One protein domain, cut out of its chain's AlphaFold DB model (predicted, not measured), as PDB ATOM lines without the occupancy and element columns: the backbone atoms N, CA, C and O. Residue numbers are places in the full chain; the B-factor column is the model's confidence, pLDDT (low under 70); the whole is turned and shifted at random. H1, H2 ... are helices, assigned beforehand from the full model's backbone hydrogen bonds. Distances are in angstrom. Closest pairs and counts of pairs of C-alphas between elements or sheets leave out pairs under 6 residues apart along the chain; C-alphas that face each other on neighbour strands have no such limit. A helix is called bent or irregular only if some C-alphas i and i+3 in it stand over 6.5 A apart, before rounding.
ATOM      1  N   LEU A 269     197.605 110.631 172.412       87.12
ATOM      2  CA  LEU A 269     197.176 110.673 171.008       87.12
ATOM      3  C   LEU A 269     195.888 111.477 170.799       87.12
ATOM      4  O   LEU A 269     195.747 112.135 169.773       87.12
ATOM      5  N   ALA A 270     194.951 111.401 171.742       89.44
ATOM      6  CA  ALA A 270     193.610 111.964 171.622       89.44
ATOM      7  C   ALA A 270     193.524 113.421 172.093       89.44
ATOM      8  O   ALA A 270     192.722 114.171 171.546       89.44
ATOM      9  N   MET A 271     194.343 113.817 173.074       88.00
ATOM     10  CA  MET A 271     194.341 115.130 173.733       88.00
ATOM     11  C   MET A 271     194.685 116.333 172.833       88.00
ATOM     12  O   MET A 271     194.043 117.369 173.017       88.00
ATOM     13  N   PRO A 272     195.623 116.260 171.859       89.75
ATOM     14  CA  PRO A 272     196.097 117.456 171.155       89.75
ATOM     15  C   PRO A 272     194.998 118.313 170.495       89.75
ATOM     16  O   PRO A 272     195.034 119.530 170.669       89.75
ATOM     17  N   PRO A 273     193.983 117.746 169.806       90.81
ATOM     18  CA  PRO A 273     192.886 118.543 169.258       90.81
ATOM     19  C   PRO A 273     192.051 119.277 170.316       90.81
ATOM     20  O   PRO A 273     191.638 120.406 170.079       90.81
ATOM     21  N   ARG A 274     191.827 118.670 171.488       90.00
ATOM     22  CA  ARG A 274     191.065 119.308 172.572       90.00
ATOM     23  C   ARG A 274     191.862 120.412 173.252       90.00
ATOM     24  O   ARG A 274     191.293 121.447 173.567       90.00
ATOM     25  N   MET A 275     193.163 120.209 173.453       86.81
ATOM     26  CA  MET A 275     194.030 121.261 173.998       86.81
ATOM     27  C   MET A 275     194.078 122.460 173.058       86.81
ATOM     28  O   MET A 275     193.943 123.591 173.508       86.81
ATOM     29  N   PHE A 276     194.173 122.216 171.745       88.56
ATOM     30  CA  PHE A 276     194.089 123.287 170.758       88.56
ATOM     31  C   PHE A 276     192.785 124.082 170.869       88.56
ATOM     32  O   PHE A 276     192.838 125.303 170.830       88.56
ATOM     33  N   GLU A 277     191.637 123.423 171.026       90.31
ATOM     34  CA  GLU A 277     190.350 124.109 171.204       90.31
ATOM     35  C   GLU A 277     190.327 124.970 172.470       90.31
ATOM     36  O   GLU A 277     190.009 126.150 172.389       90.31
ATOM     37  N   ILE A 278     190.742 124.413 173.614       88.25
ATOM     38  CA  ILE A 278     190.800 125.142 174.891       88.25
ATOM     39  C   ILE A 278     191.678 126.394 174.759       88.25
ATOM     40  O   ILE A 278     191.293 127.479 175.194       88.25
ATOM     41  N   TRP A 279     192.847 126.264 174.133       84.75
ATOM     42  CA  TRP A 279     193.769 127.382 173.949       84.75
ATOM     43  C   TRP A 279     193.279 128.391 172.911       84.75
ATOM     44  O   TRP A 279     193.435 129.595 173.108       84.75
ATOM     45  N   ALA A 280     192.667 127.923 171.823       85.69
ATOM     46  CA  ALA A 280     192.071 128.796 170.822       85.69
ATOM     47  C   ALA A 280     190.937 129.627 171.433       85.69
ATOM     48  O   ALA A 280     190.876 130.833 171.200       85.69
ATOM     49  N   ASP A 281     190.089 129.016 172.260       87.75
ATOM     50  CA  ASP A 281     189.005 129.705 172.958       87.75
ATOM     51  C   ASP A 281     189.532 130.768 173.923       87.75
ATOM     52  O   ASP A 281     188.987 131.870 173.979       87.75
ATOM     53  N   GLU A 282     190.613 130.483 174.650       84.25
ATOM     54  CA  GLU A 282     191.201 131.449 175.576       84.25
ATOM     55  C   GLU A 282     191.817 132.652 174.846       84.25
ATOM     56  O   GLU A 282     191.558 133.800 175.207       84.25
ATOM     57  N   ILE A 283     192.537 132.413 173.748       82.50
ATOM     58  CA  ILE A 283     193.078 133.483 172.895       82.50
ATOM     59  C   ILE A 283     191.944 134.321 172.282       82.50
ATOM     60  O   ILE A 283     192.027 135.552 172.245       82.50
ATOM     61  N   ASN A 284     190.864 133.669 171.840       84.12
ATOM     62  CA  ASN A 284     189.701 134.336 171.256       84.12
ATOM     63  C   ASN A 284     188.976 135.230 172.273       84.12
ATOM     64  O   ASN A 284     188.583 136.345 171.929       84.12
ATOM     65  N   LYS A 285     188.827 134.796 173.532       84.88
ATOM     66  CA  LYS A 285     188.239 135.632 174.598       84.88
ATOM     67  C   LYS A 285     189.050 136.900 174.849       84.88
ATOM     68  O   LYS A 285     188.475 137.958 175.076       84.88
ATOM     69  N   GLN A 286     190.371 136.791 174.780       80.62
ATOM     70  CA  GLN A 286     191.299 137.890 175.046       80.62
ATOM     71  C   GLN A 286     191.492 138.814 173.832       80.62
ATOM     72  O   GLN A 286     192.185 139.823 173.940       80.62
ATOM     73  N   GLN A 287     190.883 138.490 172.680       80.88
ATOM     74  CA  GLN A 287     190.963 139.267 171.433       80.88
ATOM     75  C   GLN A 287     192.414 139.509 170.969       80.88
ATOM     76  O   GLN A 287     192.762 140.563 170.433       80.88
ATOM     77  N   VAL A 288     193.282 138.516 171.186       75.12
ATOM     78  CA  VAL A 288     194.709 138.590 170.855       75.12
ATOM     79  C   VAL A 288     194.953 138.031 169.451       75.12
ATOM     80  O   VAL A 288     194.701 136.858 169.179       75.12
ATOM     81  N   TYR A 289     195.509 138.852 168.556       79.38
ATOM     82  CA  TYR A 289     195.812 138.459 167.175       79.38
ATOM     83  C   TYR A 289     197.319 138.312 166.946       79.38
ATOM     84  O   TYR A 289     198.079 139.273 167.045       79.38
ATOM     85  N   GLY A 290     197.758 137.096 166.605       74.12
ATOM     86  CA  GLY A 290     199.177 136.785 166.389       74.12
ATOM     87  C   GLY A 290     199.710 137.044 164.982       74.12
ATOM     88  O   GLY A 290     200.922 137.025 164.804       74.12
ATOM     89  N   TYR A 291     198.847 137.247 163.979       80.31
ATOM     90  CA  TYR A 291     199.226 137.509 162.575       80.31
ATOM     91  C   TYR A 291     200.349 136.596 162.022       80.31
ATOM     92  O   TYR A 291     201.198 137.026 161.247       80.31
ATOM     93  N   GLY A 292     200.389 135.325 162.445       77.19
ATOM     94  CA  GLY A 292     201.415 134.352 162.038       77.19
ATOM     95  C   GLY A 292     202.736 134.399 162.823       77.19
ATOM     96  O   GLY A 292     203.557 133.495 162.668       77.19
ATOM     97  N   ILE A 293     202.930 135.374 163.720       81.88
ATOM     98  CA  ILE A 293     204.100 135.453 164.615       81.88
ATOM     99  C   ILE A 293     204.168 134.215 165.510       81.88
ATOM    100  O   ILE A 293     205.250 133.665 165.684       81.88
ATOM    101  N   ALA A 294     203.025 133.722 165.997       79.44
ATOM    102  CA  ALA A 294     202.952 132.495 166.793       79.44
ATOM    103  C   ALA A 294     203.545 131.276 166.056       79.44
ATOM    104  O   ALA A 294     204.321 130.515 166.627       79.44
ATOM    105  N   SER A 295     203.271 131.124 164.755       80.81
ATOM    106  CA  SER A 295     203.795 130.010 163.947       80.81
ATOM    107  C   SER A 295     205.308 130.082 163.720       80.81
ATOM    108  O   SER A 295     205.948 129.061 163.472       80.81
ATOM    109  N   LEU A 296     205.887 131.282 163.796       82.56
ATOM    110  CA  LEU A 296     207.313 131.550 163.592       82.56
ATOM    111  C   LEU A 296     208.017 131.972 164.887       82.56
ATOM    112  O   LEU A 296     209.160 132.438 164.842       82.56
ATOM    113  N   LEU A 297     207.367 131.796 166.039       83.19
ATOM    114  CA  LEU A 297     207.841 132.348 167.301       83.19
ATOM    115  C   LEU A 297     209.222 131.802 167.662       83.19
ATOM    116  O   LEU A 297     210.085 132.569 168.067       83.19
ATOM    117  N   GLY A 298     209.479 130.514 167.419       75.38
ATOM    118  CA  GLY A 298     210.796 129.916 167.661       75.38
ATOM    119  C   GLY A 298     211.937 130.607 166.901       75.38
ATOM    120  O   GLY A 298     213.051 130.687 167.412       75.38
ATOM    121  N   PHE A 299     211.667 131.160 165.713       82.06
ATOM    122  CA  PHE A 299     212.648 131.933 164.948       82.06
ATOM    123  C   PHE A 299     212.727 133.382 165.431       82.06
ATOM    124  O   PHE A 299     213.820 133.881 165.703       82.06
ATOM    125  N   PHE A 300     211.584 134.060 165.558       83.75
ATOM    126  CA  PHE A 300     211.550 135.471 165.941       83.75
ATOM    127  C   PHE A 300     212.036 135.697 167.370       83.75
ATOM    128  O   PHE A 300     212.871 136.571 167.598       83.75
ATOM    129  N   TYR A 301     211.571 134.890 168.322       82.06
ATOM    130  CA  TYR A 301     211.971 134.990 169.721       82.06
ATOM    131  C   TYR A 301     213.478 134.798 169.881       82.06
ATOM    132  O   TYR A 301     214.112 135.583 170.574       82.06
ATOM    133  N   LEU A 302     214.078 133.834 169.172       80.88
ATOM    134  CA  LEU A 302     215.526 133.635 169.176       80.88
ATOM    135  C   LEU A 302     216.277 134.901 168.731       80.88
ATOM    136  O   LEU A 302     217.212 135.336 169.404       80.88
ATOM    137  N   ILE A 303     215.856 135.500 167.614       82.88
ATOM    138  CA  ILE A 303     216.468 136.719 167.072       82.88
ATOM    139  C   ILE A 303     216.348 137.863 168.084       82.88
ATOM    140  O   ILE A 303     217.354 138.473 168.441       82.88
ATOM    141  N   PHE A 304     215.145 138.128 168.598       83.31
ATOM    142  CA  PHE A 304     214.919 139.229 169.537       83.31
ATOM    143  C   PHE A 304     215.566 139.000 170.906       83.31
ATOM    144  O   PHE A 304     216.032 139.957 171.517       83.31
ATOM    145  N   TYR A 305     215.665 137.755 171.370       78.06
ATOM    146  CA  TYR A 305     216.353 137.402 172.611       78.06
ATOM    147  C   TYR A 305     217.860 137.668 172.517       78.06
ATOM    148  O   TYR A 305     218.457 138.234 173.434       78.06
ATOM    149  N   VAL A 306     218.480 137.311 171.388       79.38
ATOM    150  CA  VAL A 306     219.891 137.622 171.120       79.38
ATOM    151  C   VAL A 306     220.092 139.130 170.976       79.38
ATOM    152  O   VAL A 306     221.024 139.672 171.567       79.38
ATOM    153  N   LEU A 307     219.202 139.823 170.257       79.62
ATOM    154  CA  LEU A 307     219.267 141.278 170.109       79.62
ATOM    155  C   LEU A 307     219.150 142.001 171.458       79.62
ATOM    156  O   LEU A 307     219.950 142.889 171.745       79.62
ATOM    157  N   LYS A 308     218.216 141.580 172.318       79.62
ATOM    158  CA  LYS A 308     218.055 142.101 173.682       79.62
ATOM    159  C   LYS A 308     219.335 141.952 174.500       79.62
ATOM    160  O   LYS A 308     219.814 142.928 175.069       79.62
ATOM    161  N   ASN A 309     219.900 140.747 174.535       72.75
ATOM    162  CA  ASN A 309     221.023 140.439 175.421       72.75
ATOM    163  C   ASN A 309     222.388 140.923 174.900       72.75
ATOM    164  O   ASN A 309     223.269 141.179 175.713       72.75
ATOM    165  N   LEU A 310     222.583 141.049 173.580       71.62
ATOM    166  CA  LEU A 310     223.857 141.500 172.995       71.62
ATOM    167  C   LEU A 310     223.899 143.000 172.681       71.62
ATOM    168  O   LEU A 310     224.966 143.596 172.776       71.62
ATOM    169  N   PHE A 311     222.771 143.606 172.299       72.81
ATOM    170  CA  PHE A 311     222.709 145.019 171.891       72.81
ATOM    171  C   PHE A 311     222.032 145.922 172.929       72.81
ATOM    172  O   PHE A 311     221.831 147.103 172.666       72.81
ATOM    173  N   GLY A 312     221.677 145.387 174.102       64.88
ATOM    174  CA  GLY A 312     221.123 146.175 175.205       64.88
ATOM    175  C   GLY A 312     219.755 146.788 174.904       64.88
ATOM    176  O   GLY A 312     219.417 147.823 175.470       64.88
ATOM    177  N   LEU A 313     218.961 146.187 174.007       73.81
ATOM    178  CA  LEU A 313     217.587 146.646 173.787       73.81
ATOM    179  C   LEU A 313     216.778 146.461 175.075       73.81
ATOM    180  O   LEU A 313     216.752 145.375 175.652       73.81
ATOM    181  N   ASN A 314     216.066 147.508 175.494       65.69
ATOM    182  CA  ASN A 314     215.332 147.508 176.763       65.69
ATOM    183  C   ASN A 314     214.182 146.480 176.803       65.69
ATOM    184  O   ASN A 314     213.768 146.064 177.884       65.69
ATOM    185  N   SER A 315     213.658 146.040 175.651       70.38
ATOM    186  CA  SER A 315     212.574 145.052 175.586       70.38
ATOM    187  C   SER A 315     212.524 144.283 174.259       70.38
ATOM    188  O   SER A 315     212.985 144.753 173.220       70.38
ATOM    189  N   ILE A 316     211.957 143.073 174.310       79.31
ATOM    190  CA  ILE A 316     211.490 142.333 173.127       79.31
ATOM    191  C   ILE A 316     210.203 143.023 172.641       79.31
ATOM    192  O   ILE A 316     209.432 143.481 173.490       79.31
ATOM    193  N   PRO A 317     209.929 143.108 171.320       82.38
ATOM    194  CA  PRO A 317     208.691 143.703 170.822       82.38
ATOM    195  C   PRO A 317     207.460 143.130 171.531       82.38
ATOM    196  O   PRO A 317     207.319 141.911 171.625       82.38
ATOM    197  N   GLY A 318     206.555 143.997 171.998       80.38
ATOM    198  CA  GLY A 318     205.422 143.594 172.843       80.38
ATOM    199  C   GLY A 318     204.531 142.516 172.219       80.38
ATOM    200  O   GLY A 318     204.047 141.636 172.925       80.38
ATOM    201  N   ILE A 319     204.392 142.501 170.889       81.44
ATOM    202  CA  ILE A 319     203.660 141.439 170.186       81.44
ATOM    203  C   ILE A 319     204.375 140.077 170.259       81.44
ATOM    204  O   ILE A 319     203.729 139.050 170.373       81.44
ATOM    205  N   VAL A 320     205.709 140.044 170.240       81.94
ATOM    206  CA  VAL A 320     206.494 138.801 170.335       81.94
ATOM    207  C   VAL A 320     206.532 138.310 171.779       81.94
ATOM    208  O   VAL A 320     206.383 137.116 172.017       81.94
ATOM    209  N   GLN A 321     206.696 139.230 172.734       81.00
ATOM    210  CA  GLN A 321     206.694 138.907 174.157       81.00
ATOM    211  C   GLN A 321     205.329 138.374 174.600       81.00
ATOM    212  O   GLN A 321     205.273 137.306 175.190       81.00
ATOM    213  N   SER A 322     204.232 139.044 174.234       80.12
ATOM    214  CA  SER A 322     202.881 138.563 174.557       80.12
ATOM    215  C   SER A 322     202.599 137.188 173.955       80.12
ATOM    216  O   SER A 322     202.110 136.316 174.661       80.12
ATOM    217  N   MET A 323     202.959 136.942 172.690       81.88
ATOM    218  CA  MET A 323     202.797 135.613 172.077       81.88
ATOM    219  C   MET A 323     203.633 134.539 172.783       81.88
ATOM    220  O   MET A 323     203.172 133.411 172.936       81.88
ATOM    221  N   TYR A 324     204.846 134.882 173.226       79.94
ATOM    222  CA  TYR A 324     205.682 133.989 174.024       79.94
ATOM    223  C   TYR A 324     205.074 133.698 175.394       79.94
ATOM    224  O   TYR A 324     205.006 132.538 175.789       79.94
ATOM    225  N   ASP A 325     204.581 134.719 176.086       79.19
ATOM    226  CA  ASP A 325     203.951 134.566 177.395       79.19
ATOM    227  C   ASP A 325     202.676 133.716 177.287       79.19
ATOM    228  O   ASP A 325     202.471 132.821 178.101       79.19
ATOM    229  N   TRP A 326     201.877 133.903 176.231       76.25
ATOM    230  CA  TRP A 326     200.718 133.057 175.937       76.25
ATOM    231  C   TRP A 326     201.104 131.602 175.668       76.25
ATOM    232  O   TRP A 326     200.493 130.705 176.239       76.25
ATOM    233  N   MET A 327     202.148 131.349 174.873       74.62
ATOM    234  CA  MET A 327     202.655 129.986 174.675       74.62
ATOM    235  C   MET A 327     203.195 129.359 175.972       74.62
ATOM    236  O   MET A 327     203.005 128.172 176.222       74.62
ATOM    237  N   MET A 328     203.832 130.147 176.835       69.88
ATOM    238  CA  MET A 328     204.308 129.669 178.136       69.88
ATOM    239  C   MET A 328     203.163 129.395 179.116       69.88
ATOM    240  O   MET A 328     203.283 128.511 179.960       69.88
ATOM    241  N   LEU A 329     202.056 130.138 179.029       66.19
ATOM    242  CA  LEU A 329     200.852 129.882 179.823       66.19
ATOM    243  C   LEU A 329     200.164 128.584 179.391       66.19
ATOM    244  O   LEU A 329     199.689 127.848 180.253       66.19
ATOM    245  N   THR A 330     200.176 128.261 178.094       58.94
ATOM    246  CA  THR A 330     199.646 126.984 177.590       58.94
ATOM    247  C   THR A 330     200.460 125.764 178.033       58.94
ATOM    248  O   THR A 330     199.899 124.679 178.111       58.94
ATOM    249  N   ASP A 331     201.741 125.935 178.379       51.38
ATOM    250  CA  ASP A 331     202.613 124.856 178.878       51.38
ATOM    251  C   ASP A 331     202.502 124.621 180.404       51.38
ATOM    252  O   ASP A 331     203.054 123.643 180.914       51.38
ATOM    253  N   LYS A 332     201.822 125.511 181.147       42.44
ATOM    254  CA  LYS A 332     201.699 125.475 182.624       42.44
ATOM    255  C   LYS A 332     200.362 124.928 183.146       42.44
ATOM    256  O   LYS A 332     200.210 124.804 184.360       42.44
TER     257      LYS A 332
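AT A GLANCE: This is residues 269 to 332 of the 333 residues of an uncharacterized protein of Bifidobacterium catenulatum (UniProt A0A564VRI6). Three helices make a loose, elongated frame: H3 lies between the other two, crossing the first part of H2, while H1 stands to the other side as a separate arm. Residues 269 to 274 of H1 stick out free, and residues 312 to 317 fold back from the far end of H2 to H3. The printed part has 64 residues with three named helices in the order H1, H2, H3 and no named strand; its class is all helix. It is loose, with a radius of gyration of the C-alphas of 13.6 A, and spans 43 by 27 by 21 A.

HOW THE PARTS SIT: Start at H1, residues 269 to 285, and look on to H2, residues 294 to 311: these two are apart. H3, residues 318 to 330, is close to but not clearly touching H1; their closest C-alphas, those of Trp 279 and Thr 330, are 6.9 A apart. The two run opposite ways at a steep tilt of 43 degrees. H2 touches H3 with residues 294 to 301 alone, and H3 touches H2 with residues 320 to 324 alone; their closest C-alphas, of Ala 294 and Met 323, are 6.1 A apart. They run opposite ways at a steep tilt of 60 degrees. Every O i to N i+4 pair is within hydrogen-bond range in H3, against 11 of 13 in H1 and 11 of 14 in H2.

IN THESE COORDINATES: Find C-alpha 269 at (197.176, 110.673, 171.008); from there H1 runs 26.8 A to C-alpha 285. It is irregular, with C-alphas 270 and 273 7.0 A apart. H2 begins at C-alpha 294, at (202.952, 132.495, 166.793), and runs 23.9 A; it is irregular, C-alphas 295 and 298 being 7.9 A apart, and has a kink of 37 degrees near residue 301. H3 runs 18.2 A to C-alpha 330 at (199.646, 126.984, 177.590).

THE WHOLE: The two C-alphas farthest apart, of Ala 270 and Gly 312, are 44.0 A apart. The printed part has no cut, and both links are short. Mean pLDDT of the printed part is 79.1; look for values under 70 at residues 312, 314 and 328 to 332.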